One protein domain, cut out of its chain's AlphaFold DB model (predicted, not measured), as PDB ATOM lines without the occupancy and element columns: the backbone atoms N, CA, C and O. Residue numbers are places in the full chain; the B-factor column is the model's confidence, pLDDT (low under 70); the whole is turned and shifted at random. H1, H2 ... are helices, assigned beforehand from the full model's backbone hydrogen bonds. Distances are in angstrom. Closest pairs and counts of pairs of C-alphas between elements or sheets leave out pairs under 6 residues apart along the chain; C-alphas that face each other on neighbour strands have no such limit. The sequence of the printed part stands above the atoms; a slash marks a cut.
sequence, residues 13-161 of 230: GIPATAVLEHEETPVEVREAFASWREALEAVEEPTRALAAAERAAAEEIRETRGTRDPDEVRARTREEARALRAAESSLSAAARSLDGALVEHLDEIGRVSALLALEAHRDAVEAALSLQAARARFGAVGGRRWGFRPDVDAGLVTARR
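What this domain is: This is residues 13 to 161 of the 230 residues of an uncharacterized protein of Nocardioides dokdonensis FR1436 (UniProt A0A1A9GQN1). The model is a wide V: one arm is the long helical hairpin of H2 and H3, the other the single helix H4, with short H1 in the crook and a tail, residues 142 to 161, beyond H4. The 149 printed residues have four named helices, H1 to H4 in order, and no named strand: all helix. It is extended, radius of gyration of the C-alphas 29.1 A, spanning 85 by 48 by 28 A.

How they stand to each other: H2, residues 27 to 63, and H3, residues 70 to 104, touch at a shallow tilt of 19 degrees, opposite ways; their closest C-alphas, Ala 32 and Leu 98, are 4.9 A apart. H1, residues 16 to 21, touches residues 29 to 33 of H2 alone; the closest C-alphas, Leu 20 and Arg 30, are 5.9 A apart. H4, residues 106 to 141, touches H1 with residues 109 to 116 alone; the closest C-alphas, Val 19 and Ser 113, are 5.9 A apart. H2 and H4 are apart. Every O i to N i+4 pair is within hydrogen-bond range in H1, H3 and H4, and 30 of 33 in H2.

Where its parts are: H2 is 55.2 A long from C-alpha 27 at (-32.518, -43.518, -21.598), H3 51.0 A, and H4 52.5 A, to C-alpha 141 at (-64.307, -37.866, 21.003).

The domain as a whole: The printed part has no cut and no long link. Residues 13 to 16, 62 to 68 and 137 to 161 are under pLDDT 70.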
ATOM      1  N   GLY A  13     -37.055 -33.119  -0.843       39.28
ATOM      2  CA  GLY A  13     -38.143 -34.050  -1.134       39.28
ATOM      3  C   GLY A  13     -37.847 -35.157  -2.133       39.28
ATOM      4  O   GLY A  13     -38.317 -36.269  -1.927       39.28
ATOM      5  N   ILE A  14     -37.043 -34.904  -3.169       42.69
ATOM      6  CA  ILE A  14     -36.734 -35.932  -4.173       42.69
ATOM      7  C   ILE A  14     -35.231 -36.178  -4.144       42.69
ATOM      8  O   ILE A  14     -34.459 -35.268  -4.457       42.69
ATOM      9  N   PRO A  15     -34.777 -37.380  -3.752       57.62
ATOM     10  CA  PRO A  15     -33.384 -37.751  -3.938       57.62
ATOM     11  C   PRO A  15     -33.051 -37.585  -5.422       57.62
ATOM     12  O   PRO A  15     -33.796 -38.092  -6.252       57.62
ATOM     13  N   ALA A  16     -31.949 -36.917  -5.773       68.19
ATOM     14  CA  ALA A  16     -31.515 -36.786  -7.172       68.19
ATOM     15  C   ALA A  16     -31.527 -38.145  -7.909       68.19
ATOM     16  O   ALA A  16     -31.868 -38.216  -9.081       68.19
ATOM     17  N   THR A  17     -31.273 -39.232  -7.179       76.56
ATOM     18  CA  THR A  17     -31.430 -40.623  -7.615       76.56
ATOM     19  C   THR A  17     -32.818 -40.960  -8.168       76.56
ATOM     20  O   THR A  17     -32.903 -41.573  -9.218       76.56
ATOM     21  N   ALA A  18     -33.905 -40.538  -7.516       78.19
ATOM     22  CA  ALA A  18     -35.265 -40.848  -7.958       78.19
ATOM     23  C   ALA A  18     -35.604 -40.181  -9.300       78.19
ATOM     24  O   ALA A  18     -36.281 -40.794 -10.117       78.19
ATOM     25  N   VAL A  19     -35.085 -38.974  -9.561       86.88
ATOM     26  CA  VAL A  19     -35.178 -38.347 -10.892       86.88
ATOM     27  C   VAL A  19     -34.404 -39.186 -11.904       86.88
ATOM     28  O   VAL A  19     -34.944 -39.567 -12.932       86.88
ATOM     29  N   LEU A  20     -33.147 -39.520 -11.604       87.00
ATOM     30  CA  LEU A  20     -32.271 -40.238 -12.534       87.00
ATOM     31  C   LEU A  20     -32.703 -41.685 -12.803       87.00
ATOM     32  O   LEU A  20     -32.276 -42.260 -13.794       87.00
ATOM     33  N   GLU A  21     -33.538 -42.275 -11.952       87.56
ATOM     34  CA  GLU A  21     -34.075 -43.631 -12.122       87.56
ATOM     35  C   GLU A  21     -35.500 -43.645 -12.696       87.56
ATOM     36  O   GLU A  21     -35.988 -44.707 -13.090       87.56
ATOM     37  N   HIS A  22     -36.162 -42.486 -12.774       91.31
ATOM     38  CA  HIS A  22     -37.542 -42.376 -13.242       91.31
ATOM     39  C   HIS A  22     -37.699 -42.845 -14.694       91.31
ATOM     40  O   HIS A  22     -36.852 -42.571 -15.538       91.31
ATOM     41  N   GLU A  23     -38.802 -43.517 -15.025       93.31
ATOM     42  CA  GLU A  23     -39.002 -44.099 -16.361       93.31
ATOM     43  C   GLU A  23     -39.064 -43.063 -17.493       93.31
ATOM     44  O   GLU A  23     -38.615 -43.347 -18.602       93.31
ATOM     45  N   GLU A  24     -39.557 -41.857 -17.195       91.69
ATOM     46  CA  GLU A  24     -39.581 -40.726 -18.133       91.69
ATOM     47  C   GLU A  24     -38.226 -40.022 -18.301       91.69
ATOM     48  O   GLU A  24     -38.097 -39.144 -19.157       91.69
ATOM     49  N   THR A  25     -37.221 -40.367 -17.496       92.94
ATOM     50  CA  THR A  25     -35.874 -39.818 -17.664       92.94
ATOM     51  C   THR A  25     -35.240 -40.408 -18.926       92.94
ATOM     52  O   THR A  25     -35.323 -41.629 -19.127       92.94
ATOM     53  N   PRO A  26     -34.590 -39.574 -19.769       95.06
ATOM     54  CA  PRO A  26     -33.958 -40.025 -21.004       95.06
ATOM     55  C   PRO A  26     -33.084 -41.257 -20.793       95.06
ATOM     56  O   PRO A  26     -32.365 -41.365 -19.794       95.06
ATOM     57  N   VAL A  27     -33.181 -42.212 -21.719       96.06
ATOM     58  CA  VAL A  27     -32.518 -43.518 -21.598       96.06
ATOM     59  C   VAL A  27     -31.011 -43.336 -21.458       96.06
ATOM     60  O   VAL A  27     -30.400 -43.961 -20.601       96.06
ATOM     61  N   GLU A  28     -30.444 -42.396 -22.202       95.38
ATOM     62  CA  GLU A  28     -29.036 -42.019 -22.204       95.38
ATOM     63  C   GLU A  28     -28.562 -41.573 -20.812       95.38
ATOM     64  O   GLU A  28     -27.486 -41.958 -20.353       95.38
ATOM     65  N   VAL A  29     -29.392 -40.806 -20.099       94.12
ATOM     66  CA  VAL A  29     -29.116 -40.361 -18.725       94.12
ATOM     67  C   VAL A  29     -29.192 -41.540 -17.758       94.12
ATOM     68  O   VAL A  29     -28.317 -41.684 -16.902       94.12
ATOM     69  N   ARG A  30     -30.205 -42.405 -17.901       94.69
ATOM     70  CA  ARG A  30     -30.380 -43.589 -17.043       94.69
ATOM     71  C   ARG A  30     -29.249 -44.596 -17.212       94.69
ATOM     72  O   ARG A  30     -28.725 -45.095 -16.219       94.69
ATOM     73  N   GLU A  31     -28.844 -44.869 -18.446       95.56
ATOM     74  CA  GLU A  31     -27.731 -45.765 -18.767       95.56
ATOM     75  C   GLU A  31     -26.397 -45.194 -18.276       95.56
ATOM     76  O   GLU A  31     -25.621 -45.907 -17.636       95.56
ATOM     77  N   ALA A  32     -26.145 -43.898 -18.488       91.69
ATOM     78  CA  ALA A  32     -24.945 -43.247 -17.965       91.69
ATOM     79  C   ALA A  32     -24.912 -43.251 -16.428       91.69
ATOM     80  O   ALA A  32     -23.854 -43.451 -15.826       91.69
ATOM     81  N   PHE A  33     -26.068 -43.079 -15.777       93.94
ATOM     82  CA  PHE A  33     -26.188 -43.162 -14.326       93.94
ATOM     83  C   PHE A  33     -25.954 -44.587 -13.810       93.94
ATOM     84  O   PHE A  33     -25.214 -44.766 -12.841       93.94
ATOM     85  N   ALA A  34     -26.509 -45.602 -14.478       93.25
ATOM     86  CA  ALA A  34     -26.262 -47.007 -14.162       93.25
ATOM     87  C   ALA A  34     -24.772 -47.358 -14.299       93.25
ATOM     88  O   ALA A  34     -24.183 -47.896 -13.364       93.25
ATOM     89  N   SER A  35     -24.130 -46.950 -15.398       92.56
ATOM     90  CA  SER A  35     -22.691 -47.147 -15.607       92.56
ATOM     91  C   SER A  35     -21.845 -46.452 -14.534       92.56
ATOM     92  O   SER A  35     -20.872 -47.021 -14.036       92.56
ATOM     93  N   TRP A  36     -22.222 -45.236 -14.126       93.38
ATOM     94  CA  TRP A  36     -21.560 -44.539 -13.024       93.38
ATOM     95  C   TRP A  36     -21.720 -45.275 -11.688       93.38
ATOM     96  O   TRP A  36     -20.743 -45.394 -10.948       93.38
ATOM     97  N   ARG A  37     -22.913 -45.808 -11.389       93.31
ATOM     98  CA  ARG A  37     -23.164 -46.610 -10.181       93.31
ATOM     99  C   ARG A  37     -22.339 -47.895 -10.166       93.31
ATOM    100  O   ARG A  37     -21.674 -48.164  -9.171       93.31
ATOM    101  N   GLU A  38     -22.328 -48.641 -11.266       92.44
ATOM    102  CA  GLU A  38     -21.510 -49.851 -11.408       92.44
ATOM    103  C   GLU A  38     -20.018 -49.539 -11.234       92.44
ATOM    104  O   GLU A  38     -19.308 -50.234 -10.507       92.44
ATOM    105  N   ALA A  39     -19.538 -48.454 -11.848       85.56
ATOM    106  CA  ALA A  39     -18.154 -48.023 -11.703       85.56
ATOM    107  C   ALA A  39     -17.824 -47.596 -10.266       85.56
ATOM    108  O   ALA A  39     -16.711 -47.840  -9.809       85.56
ATOM    109  N   LEU A  40     -18.769 -46.979  -9.548       90.31
ATOM    110  CA  LEU A  40     -18.601 -46.590  -8.148       90.31
ATOM    111  C   LEU A  40     -18.487 -47.820  -7.238       90.31
ATOM    112  O   LEU A  40     -17.585 -47.878  -6.403       90.31
ATOM    113  N   GLU A  41     -19.361 -48.810  -7.425       89.56
ATOM    114  CA  GLU A  41     -19.319 -50.082  -6.694       89.56
ATOM    115  C   GLU A  41     -18.008 -50.842  -6.973       89.56
ATOM    116  O   GLU A  41     -17.379 -51.370  -6.055       89.56
ATOM    117  N   ALA A  42     -17.515 -50.803  -8.216       90.31
ATOM    118  CA  ALA A  42     -16.265 -51.450  -8.616       90.31
ATOM    119  C   ALA A  42     -14.990 -50.859  -7.970       90.31
ATOM    120  O   ALA A  42     -13.938 -51.499  -8.024       90.31
ATOM    121  N   VAL A  43     -15.044 -49.672  -7.348       90.69
ATOM    122  CA  VAL A  43     -13.899 -49.075  -6.621       90.69
ATOM    123  C   VAL A  43     -13.727 -49.676  -5.223       90.69
ATOM    124  O   VAL A  43     -12.618 -49.669  -4.675       90.69
ATOM    125  N   GLU A  44     -14.796 -50.209  -4.631       91.56
ATOM    126  CA  GLU A  44     -14.785 -50.648  -3.236       91.56
ATOM    127  C   GLU A  44     -13.785 -51.790  -3.000       91.56
ATOM    128  O   GLU A  44     -12.959 -51.721  -2.084       91.56
ATOM    129  N   GLU A  45     -13.815 -52.816  -3.849       91.88
ATOM    130  CA  GLU A  45     -12.982 -54.006  -3.673       91.88
ATOM    131  C   GLU A  45     -11.475 -53.725  -3.867       91.88
ATOM    132  O   GLU A  45     -10.705 -54.048  -2.956       91.88
ATOM    133  N   PRO A  46     -11.019 -53.031  -4.933       88.19
ATOM    134  CA  PRO A  46      -9.614 -52.624  -5.066       88.19
ATOM    135  C   PRO A  46      -9.117 -51.750  -3.909       88.19
ATOM    136  O   PRO A  46      -7.961 -51.857  -3.497       88.19
ATOM    137  N   THR A  47      -9.983 -50.901  -3.344       91.19
ATOM    138  CA  THR A  47      -9.631 -50.067  -2.184       91.19
ATOM    139  C   THR A  47      -9.341 -50.931  -0.958       91.19
ATOM    140  O   THR A  47      -8.325 -50.745  -0.280       91.19
ATOM    141  N   ARG A  48     -10.209 -51.911  -0.674       93.06
ATOM    142  CA  ARG A  48     -10.007 -52.858   0.432       93.06
ATOM    143  C   ARG A  48      -8.769 -53.728   0.212       93.06
ATOM    144  O   ARG A  48      -8.013 -53.939   1.163       93.06
ATOM    145  N   ALA A  49      -8.549 -54.198  -1.017       90.50
ATOM    146  CA  ALA A  49      -7.407 -55.031  -1.384       90.50
ATOM    147  C   ALA A  49      -6.076 -54.284  -1.211       90.50
ATOM    148  O   ALA A  49      -5.163 -54.795  -0.555       90.50
ATOM    149  N   LEU A  50      -5.995 -53.031  -1.672       91.00
ATOM    150  CA  LEU A  50      -4.823 -52.183  -1.455       91.00
ATOM    151  C   LEU A  50      -4.567 -51.947   0.042       91.00
ATOM    152  O   LEU A  50      -3.451 -52.161   0.513       91.00
ATOM    153  N   ALA A  51      -5.600 -51.605   0.817       93.19
ATOM    154  CA  ALA A  51      -5.469 -51.403   2.262       93.19
ATOM    155  C   ALA A  51      -5.043 -52.682   3.015       93.19
ATOM    156  O   ALA A  51      -4.365 -52.620   4.045       93.19
ATOM    157  N   ALA A  52      -5.445 -53.866   2.542       90.88
ATOM    158  CA  ALA A  52      -4.974 -55.142   3.077       90.88
ATOM    159  C   ALA A  52      -3.506 -55.407   2.707       90.88
ATOM    160  O   ALA A  52      -2.718 -55.783   3.578       90.88
ATOM    161  N   ALA A  53      -3.118 -55.152   1.455       87.56
ATOM    162  CA  ALA A  53      -1.743 -55.307   0.988       87.56
ATOM    163  C   ALA A  53      -0.770 -54.369   1.723       87.56
ATOM    164  O   ALA A  53       0.329 -54.791   2.084       87.56
ATOM    165  N   GLU A  54      -1.174 -53.123   1.987       89.50
ATOM    166  CA  GLU A  54      -0.389 -52.144   2.747       89.50
ATOM    167  C   GLU A  54      -0.236 -52.531   4.220       89.50
ATOM    168  O   GLU A  54       0.862 -52.427   4.770       89.50
ATOM    169  N   ARG A  55      -1.303 -53.033   4.860       90.25
ATOM    170  CA  ARG A  55      -1.226 -53.548   6.238       90.25
ATOM    171  C   ARG A  55      -0.285 -54.741   6.347       90.25
ATOM    172  O   ARG A  55       0.599 -54.718   7.199       90.25
ATOM    173  N   ALA A  56      -0.412 -55.717   5.447       84.62
ATOM    174  CA  ALA A  56       0.475 -56.877   5.410       84.62
ATOM    175  C   ALA A  56       1.944 -56.464   5.200       84.62
ATOM    176  O   ALA A  56       2.831 -56.966   5.882       84.62
ATOM    177  N   ALA A  57       2.202 -55.498   4.311       83.38
ATOM    178  CA  ALA A  57       3.546 -54.956   4.111       83.38
ATOM    179  C   ALA A  57       4.088 -54.245   5.369       83.38
ATOM    180  O   ALA A  57       5.268 -54.367   5.694       83.38
ATOM    181  N   ALA A  58       3.243 -53.508   6.096       83.50
ATOM    182  CA  ALA A  58       3.634 -52.805   7.318       83.50
ATOM    183  C   ALA A  58       3.905 -53.750   8.501       83.50
ATOM    184  O   ALA A  58       4.818 -53.493   9.288       83.50
ATOM    185  N   GLU A  59       3.125 -54.824   8.639       82.00
ATOM    186  CA  GLU A  59       3.343 -55.886   9.631       82.00
ATOM    187  C   GLU A  59       4.668 -56.613   9.370       82.00
ATOM    188  O   GLU A  59       5.484 -56.753  10.279       82.00
ATOM    189  N   GLU A  60       4.959 -56.936   8.110       72.31
ATOM    190  CA  GLU A  60       6.204 -57.596   7.705       72.31
ATOM    191  C   GLU A  60       7.457 -56.744   7.983       72.31
ATOM    192  O   GLU A  60       8.491 -57.252   8.425       72.31
ATOM    193  N   ILE A  61       7.361 -55.420   7.811       70.00
ATOM    194  CA  ILE A  61       8.435 -54.482   8.181       70.00
ATOM    195  C   ILE A  61       8.688 -54.487   9.700       70.00
ATOM    196  O   ILE A  61       9.829 -54.284  10.127       70.00
ATOM    197  N   ARG A  62       7.653 -54.713  10.523       68.19
ATOM    198  CA  ARG A  62       7.756 -54.736  11.995       68.19
ATOM    199  C   ARG A  62       8.266 -56.068  12.553       68.19
ATOM    200  O   ARG A  62       8.937 -56.039  13.580       68.19
ATOM    201  N   GLU A  63       7.974 -57.203  11.915       69.94
ATOM    202  CA  GLU A  63       8.303 -58.542  12.449       69.94
ATOM    203  C   GLU A  63       9.770 -58.994  12.246       69.94
ATOM    204  O   GLU A  63      10.218 -59.915  12.923       69.94
ATOM    205  N   THR A  64      10.590 -58.241  11.501       55.00
ATOM    206  CA  THR A  64      12.061 -58.406  11.334       55.00
ATOM    207  C   THR A  64      12.526 -59.485  10.335       55.00
ATOM    208  O   THR A  64      12.108 -60.632  10.373       55.00
ATOM    209  N   ARG A  65      13.484 -59.080   9.475       54.38
ATOM    210  CA  ARG A  65      14.379 -59.850   8.573       54.38
ATOM    211  C   ARG A  65      14.125 -61.368   8.449       54.38
ATOM    212  O   ARG A  65      14.637 -62.140   9.254       54.38
ATOM    213  N   GLY A  66      13.611 -61.788   7.288       54.97
ATOM    214  CA  GLY A  66      14.251 -62.908   6.583       54.97
ATOM    215  C   GLY A  66      13.394 -64.006   5.964       54.97
ATOM    216  O   GLY A  66      13.991 -64.950   5.460       54.97
ATOM    217  N   THR A  67      12.065 -63.940   5.948       52.88
ATOM    218  CA  THR A  67      11.262 -65.072   5.432       52.88
ATOM    219  C   THR A  67      10.484 -64.814   4.144       52.88
ATOM    220  O   THR A  67       9.972 -65.780   3.581       52.88
ATOM    221  N   ARG A  68      10.445 -63.584   3.610       61.06
ATOM    222  CA  ARG A  68       9.775 -63.302   2.329       61.06
ATOM    223  C   ARG A  68      10.487 -62.240   1.491       61.06
ATOM    224  O   ARG A  68      11.213 -61.402   2.025       61.06
ATOM    225  N   ASP A  69      10.346 -62.351   0.171       73.06
ATOM    226  CA  ASP A  69      11.042 -61.510  -0.803       73.06
ATOM    227  C   ASP A  69      10.427 -60.093  -0.815       73.06
ATOM    228  O   ASP A  69       9.255 -59.938  -1.171       73.06
ATOM    229  N   PRO A  70      11.175 -59.032  -0.453       74.50
ATOM    230  CA  PRO A  70      10.665 -57.661  -0.489       74.50
ATOM    231  C   PRO A  70      10.185 -57.235  -1.883       74.50
ATOM    232  O   PRO A  70       9.363 -56.319  -1.992       74.50
ATOM    233  N   ASP A  71      10.670 -57.873  -2.948       82.19
ATOM    234  CA  ASP A  71      10.201 -57.606  -4.301       82.19
ATOM    235  C   ASP A  71       8.832 -58.252  -4.583       82.19
ATOM    236  O   ASP A  71       8.033 -57.643  -5.296       82.19
ATOM    237  N   GLU A  72       8.484 -59.377  -3.939       81.25
ATOM    238  CA  GLU A  72       7.137 -59.984  -3.969       81.25
ATOM    239  C   GLU A  72       6.106 -59.050  -3.311       81.25
ATOM    240  O   GLU A  72       5.050 -58.762  -3.882       81.25
ATOM    241  N   VAL A  73       6.438 -58.490  -2.141       80.81
ATOM    242  CA  VAL A  73       5.569 -57.547  -1.411       80.81
ATOM    243  C   VAL A  73       5.335 -56.279  -2.228       80.81
ATOM    244  O   VAL A  73       4.195 -55.842  -2.406       80.81
ATOM    245  N   ARG A  74       6.411 -55.703  -2.782       83.19
ATOM    246  CA  ARG A  74       6.327 -54.525  -3.659       83.19
ATOM    247  C   ARG A  74       5.540 -54.816  -4.930       83.19
ATOM    248  O   ARG A  74       4.822 -53.929  -5.391       83.19
ATOM    249  N   ALA A  75       5.694 -56.002  -5.520       88.12
ATOM    250  CA  ALA A  75       4.955 -56.402  -6.710       88.12
ATOM    251  C   ALA A  75       3.448 -56.444  -6.429       88.12
ATOM    252  O   ALA A  75       2.701 -55.772  -7.139       88.12
ATOM    253  N   ARG A  76       3.024 -57.101  -5.340       85.25
ATOM    254  CA  ARG A  76       1.614 -57.170  -4.920       85.25
ATOM    255  C   ARG A  76       1.014 -55.788  -4.655       85.25
ATOM    256  O   ARG A  76      -0.006 -55.445  -5.232       85.25
ATOM    257  N   THR A  77       1.662 -54.940  -3.848       87.94
ATOM    258  CA  THR A  77       1.144 -53.581  -3.581       87.94
ATOM    259  C   THR A  77       1.054 -52.739  -4.860       87.94
ATOM    260  O   THR A  77       0.124 -51.952  -5.023       87.94
ATOM    261  N   ARG A  78       1.997 -52.899  -5.803       91.69
ATOM    262  CA  ARG A  78       1.941 -52.217  -7.109       91.69
ATOM    263  C   ARG A  78       0.808 -52.730  -7.992       91.69
ATOM    264  O   ARG A  78       0.255 -51.932  -8.742       91.69
ATOM    265  N   GLU A  79       0.516 -54.023  -7.953       92.69
ATOM    266  CA  GLU A  79      -0.597 -54.636  -8.677       92.69
ATOM    267  C   GLU A  79      -1.938 -54.092  -8.173       92.69
ATOM    268  O   GLU A  79      -2.681 -53.509  -8.963       92.69
ATOM    269  N   GLU A  80      -2.174 -54.123  -6.859       91.06
ATOM    270  CA  GLU A  80      -3.398 -53.576  -6.252       91.06
ATOM    271  C   GLU A  80      -3.546 -52.068  -6.506       91.06
ATOM    272  O   GLU A  80      -4.614 -51.577  -6.869       91.06
ATOM    273  N   ALA A  81      -2.446 -51.310  -6.424       91.12
ATOM    274  CA  ALA A  81      -2.463 -49.884  -6.747       91.12
ATOM    275  C   ALA A  81      -2.780 -49.608  -8.231       91.12
ATOM    276  O   ALA A  81      -3.341 -48.563  -8.559       91.12
ATOM    277  N   ARG A  82      -2.413 -50.511  -9.154       95.06
ATOM    278  CA  ARG A  82      -2.803 -50.405 -10.570       95.06
ATOM    279  C   ARG A  82      -4.279 -50.736 -10.760       95.06
ATOM    280  O   ARG A  82      -4.929 -50.029 -11.525       95.06
ATOM    281  N   ALA A  83      -4.794 -51.748 -10.062       91.50
ATOM    282  CA  ALA A  83      -6.210 -52.099 -10.087       91.50
ATOM    283  C   ALA A  83      -7.084 -50.935  -9.592       91.50
ATOM    284  O   ALA A  83      -8.028 -50.550 -10.281       91.50
ATOM    285  N   LEU A  84      -6.704 -50.292  -8.479       94.44
ATOM    286  CA  LEU A  84      -7.403 -49.109  -7.970       94.44
ATOM    287  C   LEU A  84      -7.395 -47.957  -8.984       94.44
ATOM    288  O   LEU A  84      -8.450 -47.422  -9.307       94.44
ATOM    289  N   ARG A  85      -6.235 -47.612  -9.561       94.56
ATOM    290  CA  ARG A  85      -6.157 -46.547 -10.582       94.56
ATOM    291  C   ARG A  85      -6.987 -46.854 -11.825       94.56
ATOM    292  O   ARG A  85      -7.543 -45.938 -12.426       94.56
ATOM    293  N   ALA A  86      -7.047 -48.119 -12.240       94.38
ATOM    294  CA  ALA A  86      -7.888 -48.531 -13.357       94.38
ATOM    295  C   ALA A  86      -9.375 -48.327 -13.026       94.38
ATOM    296  O   ALA A  86     -10.091 -47.735 -13.832       94.38
ATOM    297  N   ALA A  87      -9.814 -48.722 -11.825       88.56
ATOM    298  CA  ALA A  87     -11.179 -48.495 -11.351       88.56
ATOM    299  C   ALA A  87     -11.515 -46.993 -11.237       88.56
ATOM    300  O   ALA A  87     -12.542 -46.554 -11.747       88.56
ATOM    301  N   GLU A  88     -10.619 -46.177 -10.671       92.00
ATOM    302  CA  GLU A  88     -10.771 -44.714 -10.586       92.00
ATOM    303  C   GLU A  88     -10.840 -44.048 -11.969       92.00
ATOM    304  O   GLU A  88     -11.618 -43.113 -12.185       92.00
ATOM    305  N   SER A  89     -10.045 -44.532 -12.929       94.69
ATOM    306  CA  SER A  89     -10.088 -44.060 -14.315       94.69
ATOM    307  C   SER A  89     -11.427 -44.391 -14.975       94.69
ATOM    308  O   SER A  89     -11.994 -43.532 -15.655       94.69
ATOM    309  N   SER A  90     -11.950 -45.603 -14.765       92.44
ATOM    310  CA  SER A  90     -13.273 -46.010 -15.251       92.44
ATOM    311  C   SER A  90     -14.389 -45.176 -14.621       92.44
ATOM    312  O   SER A  90     -15.224 -44.641 -15.347       92.44
ATOM    313  N   LEU A  91     -14.353 -44.954 -13.302       88.88
ATOM    314  CA  LEU A  91     -15.299 -44.077 -12.605       88.88
ATOM    315  C   LEU A  91     -15.248 -42.641 -13.148       88.88
ATOM    316  O   LEU A  91     -16.283 -42.030 -13.398       88.88
ATOM    317  N   SER A  92     -14.049 -42.112 -13.397       89.75
ATOM    318  CA  SER A  92     -13.863 -40.775 -13.977       89.75
ATOM    319  C   SER A  92     -14.368 -40.673 -15.422       89.75
ATOM    320  O   SER A  92     -14.775 -39.601 -15.871       89.75
ATOM    321  N   ALA A  93     -14.314 -41.762 -16.192       89.44
ATOM    322  CA  ALA A  93     -14.900 -41.821 -17.527       89.44
ATOM    323  C   ALA A  93     -16.434 -41.861 -17.457       89.44
ATOM    324  O   ALA A  93     -17.081 -41.046 -18.114       89.44
ATOM    325  N   ALA A  94     -17.000 -42.715 -16.600       84.88
ATOM    326  CA  ALA A  94     -18.442 -42.810 -16.386       84.88
ATOM    327  C   ALA A  94     -19.037 -41.487 -15.872       84.88
ATOM    328  O   ALA A  94     -20.047 -41.022 -16.389       84.88
ATOM    329  N   ALA A  95     -18.362 -40.809 -14.937       85.38
ATOM    330  CA  ALA A  95     -18.786 -39.502 -14.433       85.38
ATOM    331  C   ALA A  95     -18.824 -38.422 -15.529       85.38
ATOM    332  O   ALA A  95     -19.741 -37.608 -15.554       85.38
ATOM    333  N   ARG A  96     -17.855 -38.420 -16.457       86.94
ATOM    334  CA  ARG A  96     -17.857 -37.500 -17.609       86.94
ATOM    335  C   ARG A  96     -18.969 -37.820 -18.602       86.94
ATOM    336  O   ARG A  96     -19.563 -36.896 -19.141       86.94
ATOM    337  N   SER A  97     -19.249 -39.104 -18.831       89.25
ATOM    338  CA  SER A  97     -20.377 -39.522 -19.669       89.25
ATOM    339  C   SER A  97     -21.709 -39.081 -19.065       89.25
ATOM    340  O   SER A  97     -22.547 -38.542 -19.779       89.25
ATOM    341  N   LEU A  98     -21.880 -39.262 -17.751       90.31
ATOM    342  CA  LEU A  98     -23.074 -38.822 -17.035       90.31
ATOM    343  C   LEU A  98     -23.230 -37.301 -17.093       90.31
ATOM    344  O   LEU A  98     -24.297 -36.830 -17.452       90.31
ATOM    345  N   ASP A  99     -22.177 -36.530 -16.807       88.00
ATOM    346  CA  ASP A  99     -22.220 -35.063 -16.916       88.00
ATOM    347  C   ASP A  99     -22.604 -34.611 -18.336       88.00
ATOM    348  O   ASP A  99     -23.456 -33.739 -18.490       88.00
ATOM    349  N   GLY A 100     -22.057 -35.262 -19.369       86.38
ATOM    350  CA  GLY A 100     -22.438 -35.024 -20.764       86.38
ATOM    351  C   GLY A 100     -23.927 -35.266 -21.023       86.38
ATOM    352  O   GLY A 100     -24.602 -34.371 -21.527       86.38
ATOM    353  N   ALA A 101     -24.449 -36.424 -20.612       88.69
ATOM    354  CA  ALA A 101     -25.860 -36.768 -20.778       88.69
ATOM    355  C   ALA A 101     -26.791 -35.815 -20.002       88.69
ATOM    356  O   ALA A 101     -27.831 -35.408 -20.513       88.69
ATOM    357  N   LEU A 102     -26.411 -35.412 -18.783       88.06
ATOM    358  CA  LEU A 102     -27.181 -34.456 -17.978       88.06
ATOM    359  C   LEU A 102     -27.237 -33.064 -18.621       88.06
ATOM    360  O   LEU A 102     -28.244 -32.374 -18.494       88.06
ATOM    361  N   VAL A 103     -26.152 -32.632 -19.268       90.75
ATOM    362  CA  VAL A 103     -26.101 -31.344 -19.974       90.75
ATOM    363  C   VAL A 103     -26.912 -31.391 -21.264       90.75
ATOM    364  O   VAL A 103     -27.611 -30.428 -21.564       90.75
ATOM    365  N   GLU A 104     -26.826 -32.490 -22.013       93.12
ATOM    366  CA  GLU A 104     -27.576 -32.680 -23.258       93.12
ATOM    367  C   GLU A 104     -29.092 -32.713 -23.020       93.12
ATOM    368  O   GLU A 104     -29.836 -32.107 -23.785       93.12
ATOM    369  N   HIS A 105     -29.531 -33.335 -21.922       92.56
ATOM    370  CA  HIS A 105     -30.946 -33.538 -21.591       92.56
ATOM    371  C   HIS A 105     -31.443 -32.694 -20.409       92.56
ATOM    372  O   HIS A 105     -32.284 -33.124 -19.609       92.56
ATOM    373  N   LEU A 106     -30.874 -31.501 -20.234       88.56
ATOM    374  CA  LEU A 106     -31.137 -30.670 -19.062       88.56
ATOM    375  C   LEU A 106     -32.623 -30.306 -18.908       88.56
ATOM    376  O   LEU A 106     -33.148 -30.326 -17.792       88.56
ATOM    377  N   ASP A 107     -33.290 -29.983 -20.016       87.94
ATOM    378  CA  ASP A 107     -34.684 -29.537 -20.022       87.94
ATOM    379  C   ASP A 107     -35.637 -30.701 -19.711       87.94
ATOM    380  O   ASP A 107     -36.551 -30.560 -18.894       87.94
ATOM    381  N   GLU A 108     -35.390 -31.884 -20.278       92.38
ATOM    382  CA  GLU A 108     -36.158 -33.096 -20.002       92.38
ATOM    383  C   GLU A 108     -36.023 -33.528 -18.539       92.38
ATOM    384  O   GLU A 108     -37.021 -33.856 -17.895       92.38
ATOM    385  N   ILE A 109     -34.811 -33.468 -17.976       90.88
ATOM    386  CA  ILE A 109     -34.576 -33.737 -16.550       90.88
ATOM    387  C   ILE A 109     -35.275 -32.688 -15.686       90.88
ATOM    388  O   ILE A 109     -35.851 -33.029 -14.649       90.88
ATOM    389  N   GLY A 110     -35.244 -31.419 -16.100       87.25
ATOM    390  CA  GLY A 110     -35.970 -30.335 -15.443       87.25
ATOM    391  C   GLY A 110     -37.470 -30.617 -15.371       87.25
ATOM    392  O   GLY A 110     -38.062 -30.510 -14.295       87.25
ATOM    393  N   ARG A 111     -38.061 -31.074 -16.482       90.88
ATOM    394  CA  ARG A 111     -39.470 -31.478 -16.569       90.88
ATOM    395  C   ARG A 111     -39.796 -32.643 -15.634       90.88
ATOM    396  O   ARG A 111     -40.739 -32.540 -14.855       90.88
ATOM    397  N   VAL A 112     -39.010 -33.723 -15.657       91.56
ATOM    398  CA  VAL A 112     -39.220 -34.892 -14.772       91.56
ATOM    399  C   VAL A 112     -39.048 -34.514 -13.298       91.56
ATOM    400  O   VAL A 112     -39.836 -34.923 -12.447       91.56
ATOM    401  N   SER A 113     -38.057 -33.679 -12.983       88.81
ATOM    402  CA  SER A 113     -37.849 -33.167 -11.624       88.81
ATOM    403  C   SER A 113     -39.049 -32.354 -11.139       88.81
ATOM    404  O   SER A 113     -39.463 -32.489  -9.988       88.81
ATOM    405  N   ALA A 114     -39.617 -31.519 -12.012       87.75
ATOM    406  CA  ALA A 114     -40.803 -30.731 -11.711       87.75
ATOM    407  C   ALA A 114     -42.047 -31.613 -11.528       87.75
ATOM    408  O   ALA A 114     -42.801 -31.391 -10.580       87.75
ATOM    409  N   LEU A 115     -42.216 -32.639 -12.369       89.69
ATOM    410  CA  LEU A 115     -43.289 -33.629 -12.263       89.69
ATOM    411  C   LEU A 115     -43.269 -34.308 -10.890       89.69
ATOM    412  O   LEU A 115     -44.231 -34.201 -10.133       89.69
ATOM    413  N   LEU A 116     -42.137 -34.909 -10.517       87.75
ATOM    414  CA  LEU A 116     -41.976 -35.568  -9.220       87.75
ATOM    415  C   LEU A 116     -42.187 -34.593  -8.049       87.75
ATOM    416  O   LEU A 116     -42.718 -34.972  -7.005       87.75
ATOM    417  N   ALA A 117     -41.782 -33.323  -8.196       87.62
ATOM    418  CA  ALA A 117     -41.961 -32.318  -7.144       87.62
ATOM    419  C   ALA A 117     -43.437 -31.969  -6.955       87.62
ATOM    420  O   ALA A 117     -43.887 -31.748  -5.828       87.62
ATOM    421  N   LEU A 118     -44.189 -31.956  -8.050       88.06
ATOM    422  CA  LEU A 118     -45.621 -31.726  -8.045       88.06
ATOM    423  C   LEU A 118     -46.382 -32.921  -7.448       88.06
ATOM    424  O   LEU A 118     -47.289 -32.708  -6.641       88.06
ATOM    425  N   GLU A 119     -45.968 -34.159  -7.735       90.56
ATOM    426  CA  GLU A 119     -46.502 -35.369  -7.085       90.56
ATOM    427  C   GLU A 119     -46.252 -35.353  -5.574       90.56
ATOM    428  O   GLU A 119     -47.185 -35.489  -4.780       90.56
ATOM    429  N   ALA A 120     -45.007 -35.092  -5.162       87.56
ATOM    430  CA  ALA A 120     -44.643 -34.994  -3.752       87.56
ATOM    431  C   ALA A 120     -45.427 -33.883  -3.035       87.56
ATOM    432  O   ALA A 120     -45.850 -34.051  -1.889       87.56
ATOM    433  N   HIS A 121     -45.655 -32.751  -3.708       87.00
ATOM    434  CA  HIS A 121     -46.475 -31.664  -3.183       87.00
ATOM    435  C   HIS A 121     -47.935 -32.095  -2.983       87.00
ATOM    436  O   HIS A 121     -48.480 -31.907  -1.891       87.00
ATOM    437  N   ARG A 122     -48.556 -32.709  -4.000       90.75
ATOM    438  CA  ARG A 122     -49.927 -33.241  -3.927       90.75
ATOM    439  C   ARG A 122     -50.081 -34.191  -2.741       90.75
ATOM    440  O   ARG A 122     -50.987 -34.027  -1.920       90.75
ATOM    441  N   ASP A 123     -49.162 -35.141  -2.616       87.69
ATOM    442  CA  ASP A 123     -49.200 -36.167  -1.578       87.69
ATOM    443  C   ASP A 123     -48.981 -35.565  -0.178       87.69
ATOM    444  O   ASP A 123     -49.670 -35.930   0.780       87.69
ATOM    445  N   ALA A 124     -48.088 -34.576  -0.050       86.00
ATOM    446  CA  ALA A 124     -47.862 -33.853   1.201       86.00
ATOM    447  C   ALA A 124     -49.099 -33.059   1.653       86.00
ATOM    448  O   ALA A 124     -49.437 -33.067   2.843       86.00
ATOM    449  N   VAL A 125     -49.804 -32.407   0.722       86.31
ATOM    450  CA  VAL A 125     -51.066 -31.710   1.012       86.31
ATOM    451  C   VAL A 125     -52.122 -32.702   1.504       86.31
ATOM    452  O   VAL A 125     -52.755 -32.469   2.539       86.31
ATOM    453  N   GLU A 126     -52.282 -33.842   0.831       89.81
ATOM    454  CA  GLU A 126     -53.244 -34.869   1.240       89.81
ATOM    455  C   GLU A 126     -52.917 -35.495   2.604       89.81
ATOM    456  O   GLU A 126     -53.814 -35.722   3.432       89.81
ATOM    457  N   ALA A 127     -51.638 -35.727   2.890       82.88
ATOM    458  CA  ALA A 127     -51.191 -36.200   4.194       82.88
ATOM    459  C   ALA A 127     -51.495 -35.174   5.301       82.88
ATOM    460  O   ALA A 127     -52.034 -35.534   6.355       82.88
ATOM    461  N   ALA A 128     -51.224 -33.890   5.054       83.19
ATOM    462  CA  ALA A 128     -51.474 -32.813   6.009       83.19
ATOM    463  C   ALA A 128     -52.972 -32.646   6.327       83.19
ATOM    464  O   ALA A 128     -53.343 -32.540   7.502       83.19
ATOM    465  N   LEU A 129     -53.847 -32.715   5.318       85.94
ATOM    466  CA  LEU A 129     -55.304 -32.717   5.510       85.94
ATOM    467  C   LEU A 129     -55.772 -33.913   6.350       85.94
ATOM    468  O   LEU A 129     -56.594 -33.768   7.258       85.94
ATOM    469  N   SER A 130     -55.236 -35.103   6.072       85.31
ATOM    470  CA  SER A 130     -55.583 -36.329   6.801       85.31
ATOM    471  C   SER A 130     -55.180 -36.234   8.275       85.31
ATOM    472  O   SER A 130     -55.964 -36.586   9.163       85.31
ATOM    473  N   LEU A 131     -53.999 -35.675   8.551       78.56
ATOM    474  CA  LEU A 131     -53.527 -35.402   9.907       78.56
ATOM    475  C   LEU A 131     -54.421 -34.383  10.632       78.56
ATOM    476  O   LEU A 131     -54.754 -34.579  11.803       78.56
ATOM    477  N   GLN A 132     -54.846 -33.314   9.952       80.12
ATOM    478  CA  GLN A 132     -55.764 -32.324  10.521       80.12
ATOM    479  C   GLN A 132     -57.127 -32.942  10.863       80.12
ATOM    480  O   GLN A 132     -57.643 -32.723  11.962       80.12
ATOM    481  N   ALA A 133     -57.687 -33.765   9.974       78.88
ATOM    482  CA  ALA A 133     -58.941 -34.473  10.224       78.88
ATOM    483  C   ALA A 133     -58.833 -35.443  11.416       78.88
ATOM    484  O   ALA A 133     -59.743 -35.510  12.247       78.88
ATOM    485  N   ALA A 134     -57.710 -36.160  11.546       72.44
ATOM    486  CA  ALA A 134     -57.449 -37.038  12.687       72.44
ATOM    487  C   ALA A 134     -57.391 -36.259  14.013       72.44
ATOM    488  O   ALA A 134     -58.032 -36.653  14.992       72.44
ATOM    489  N   ARG A 135     -56.699 -35.109  14.032       71.62
ATOM    490  CA  ARG A 135     -56.648 -34.204  15.196       71.62
ATOM    491  C   ARG A 135     -58.039 -33.697  15.588       71.62
ATOM    492  O   ARG A 135     -58.381 -33.720  16.769       71.62
ATOM    493  N   ALA A 136     -58.860 -33.302  14.614       70.38
ATOM    494  CA  ALA A 136     -60.223 -32.830  14.861       70.38
ATOM    495  C   ALA A 136     -61.118 -33.920  15.484       70.38
ATOM    496  O   ALA A 136     -61.818 -33.663  16.465       70.38
ATOM    497  N   ARG A 137     -61.049 -35.160  14.974       65.75
ATOM    498  CA  ARG A 137     -61.794 -36.305  15.532       65.75
ATOM    499  C   ARG A 137     -61.373 -36.629  16.965       65.75
ATOM    500  O   ARG A 137     -62.232 -36.866  17.811       65.75
ATOM    501  N   PHE A 138     -60.072 -36.600  17.260       58.56
ATOM    502  CA  PHE A 138     -59.567 -36.840  18.616       58.56
ATOM    503  C   PHE A 138     -60.073 -35.784  19.617       58.56
ATOM    504  O   PHE A 138     -60.527 -36.130  20.713       58.56
ATOM    505  N   GLY A 139     -60.079 -34.508  19.212       57.88
ATOM    506  CA  GLY A 139     -60.644 -33.413  20.004       57.88
ATOM    507  C   GLY A 139     -62.143 -33.572  20.292       57.88
ATOM    508  O   GLY A 139     -62.581 -33.275  21.401       57.88
ATOM    509  N   ALA A 140     -62.916 -34.097  19.333       55.53
ATOM    510  CA  ALA A 140     -64.358 -34.302  19.472       55.53
ATOM    511  C   ALA A 140     -64.746 -35.508  20.357       55.53
ATOM    512  O   ALA A 140     -65.789 -35.470  21.005       55.53
ATOM    513  N   VAL A 141     -63.929 -36.571  20.395       52.22
ATOM    514  CA  VAL A 141     -64.307 -37.866  21.003       52.22
ATOM    515  C   VAL A 141     -63.670 -38.126  22.381       52.22
ATOM    516  O   VAL A 141     -64.271 -38.823  23.195       52.22
ATOM    517  N   GLY A 142     -62.485 -37.582  22.694       44.34
ATOM    518  CA  GLY A 142     -61.708 -38.061  23.858       44.34
ATOM    519  C   GLY A 142     -61.038 -37.014  24.753       44.34
ATOM    520  O   GLY A 142     -60.664 -37.347  25.878       44.34
ATOM    521  N   GLY A 143     -60.915 -35.758  24.316       44.28
ATOM    522  CA  GLY A 143     -60.046 -34.763  24.969       44.28
ATOM    523  C   GLY A 143     -60.472 -34.266  26.359       44.28
ATOM    524  O   GLY A 143     -59.697 -33.576  27.010       44.28
ATOM    525  N   ARG A 144     -61.683 -34.592  26.839       43.22
ATOM    526  CA  ARG A 144     -62.168 -34.156  28.168       43.22
ATOM    527  C   ARG A 144     -62.044 -35.204  29.276       43.22
ATOM    528  O   ARG A 144     -62.119 -34.835  30.442       43.22
ATOM    529  N   ARG A 145     -61.908 -36.496  28.951       41.81
ATOM    530  CA  ARG A 145     -62.030 -37.587  29.946       41.81
ATOM    531  C   ARG A 145     -60.691 -38.123  30.448       41.81
ATOM    532  O   ARG A 145     -60.629 -38.679  31.539       41.81
ATOM    533  N   TRP A 146     -59.625 -37.936  29.682       39.06
ATOM    534  CA  TRP A 146     -58.290 -38.406  30.021       39.06
ATOM    535  C   TRP A 146     -57.421 -37.177  30.224       39.06
ATOM    536  O   TRP A 146     -57.122 -36.497  29.252       39.06
ATOM    537  N   GLY A 147     -57.045 -36.872  31.469       38.59
ATOM    538  CA  GLY A 147     -56.200 -35.731  31.857       38.59
ATOM    539  C   GLY A 147     -54.773 -35.745  31.286       38.59
ATOM    540  O   GLY A 147     -53.856 -35.211  31.900       38.59
ATOM    541  N   PHE A 148     -54.570 -36.357  30.123       32.00
ATOM    542  CA  PHE A 148     -53.430 -36.110  29.269       32.00
ATOM    543  C   PHE A 148     -53.604 -34.734  28.644       32.00
ATOM    544  O   PHE A 148     -54.530 -34.511  27.869       32.00
ATOM    545  N   ARG A 149     -52.705 -33.808  28.974       35.50
ATOM    546  CA  ARG A 149     -52.496 -32.610  28.162       35.50
ATOM    547  C   ARG A 149     -52.074 -33.041  26.750       35.50
ATOM    548  O   ARG A 149     -51.024 -33.666  26.624       35.50
ATOM    549  N   PRO A 150     -52.808 -32.683  25.685       41.44
ATOM    550  CA  PRO A 150     -52.171 -32.332  24.434       41.44
ATOM    551  C   PRO A 150     -51.736 -30.876  24.615       41.44
ATOM    552  O   PRO A 150     -52.589 -30.005  24.754       41.44
ATOM    553  N   ASP A 151     -50.450 -30.571  24.715       35.19
ATOM    554  CA  ASP A 151     -50.032 -29.168  24.793       35.19
ATOM    555  C   ASP A 151     -50.544 -28.441  23.517       35.19
ATOM    556  O   ASP A 151     -49.965 -28.585  22.446       35.19
ATOM    557  N   VAL A 152     -51.624 -27.646  23.511       36.31
ATOM    558  CA  VAL A 152     -52.005 -26.661  24.526       36.31
ATOM    559  C   VAL A 152     -53.519 -26.330  24.525       36.31
ATOM    560  O   VAL A 152     -54.199 -26.407  23.505       36.31
ATOM    561  N   ASP A 153     -53.971 -25.894  25.706       44.50
ATOM    562  CA  ASP A 153     -55.239 -25.277  26.139       44.50
ATOM    563  C   ASP A 153     -55.815 -24.166  25.221       44.50
ATOM    564  O   ASP A 153     -55.100 -23.265  24.779       44.50
ATOM    565  N   ALA A 154     -57.134 -24.186  24.997       40.94
ATOM    566  CA  ALA A 154     -57.860 -23.288  24.091       40.94
ATOM    567  C   ALA A 154     -58.035 -21.843  24.616       40.94
ATOM    568  O   ALA A 154     -58.324 -20.949  23.823       40.94
ATOM    569  N   GLY A 155     -57.851 -21.584  25.920       39.78
ATOM    570  CA  GLY A 155     -58.012 -20.247  26.527       39.78
ATOM    571  C   GLY A 155     -56.721 -19.549  26.985       39.78
ATOM    572  O   GLY A 155     -56.758 -18.365  27.310       39.78
ATOM    573  N   LEU A 156     -55.582 -20.255  27.003       36.59
ATOM    574  CA  LEU A 156     -54.312 -19.818  27.625       36.59
ATOM    575  C   LEU A 156     -53.209 -19.437  26.604       36.59
ATOM    576  O   LEU A 156     -52.178 -18.875  26.974       36.59
ATOM    577  N   VAL A 157     -53.420 -19.695  25.305       43.31
ATOM    578  CA  VAL A 157     -52.484 -19.385  24.192       43.31
ATOM    579  C   VAL A 157     -52.664 -17.965  23.630       43.31
ATOM    580  O   VAL A 157     -51.835 -17.467  22.871       43.31
ATOM    581  N   THR A 158     -53.723 -17.278  24.039       40.50
ATOM    582  CA  THR A 158     -54.230 -16.036  23.443       40.50
ATOM    583  C   THR A 158     -53.377 -14.781  23.681       40.50
ATOM    584  O   THR A 158     -53.637 -13.777  23.033       40.50
ATOM    585  N   ALA A 159     -52.327 -14.804  24.519       34.00
ATOM    586  CA  ALA A 159     -51.500 -13.605  24.773       34.00
ATOM    587  C   ALA A 159     -49.968 -13.790  24.680       34.00
ATOM    588  O   ALA A 159     -49.264 -12.832  24.374       34.00
ATOM    589  N   ARG A 160     -49.408 -14.997  24.884       33.38
ATOM    590  CA  ARG A 160     -47.938 -15.218  24.846       33.38
ATOM    591  C   ARG A 160     -47.409 -15.729  23.493       33.38
ATOM    592  O   ARG A 160     -46.200 -15.742  23.289       33.38
ATOM    593  N   ARG A 161     -48.295 -16.118  22.561       40.62
ATOM    594  CA  ARG A 161     -47.966 -16.580  21.191       40.62
ATOM    595  C   ARG A 161     -48.315 -15.591  20.074       40.62
ATOM    596  O   ARG A 161     -48.107 -15.928  18.916       40.62
TER     597      ARG A 161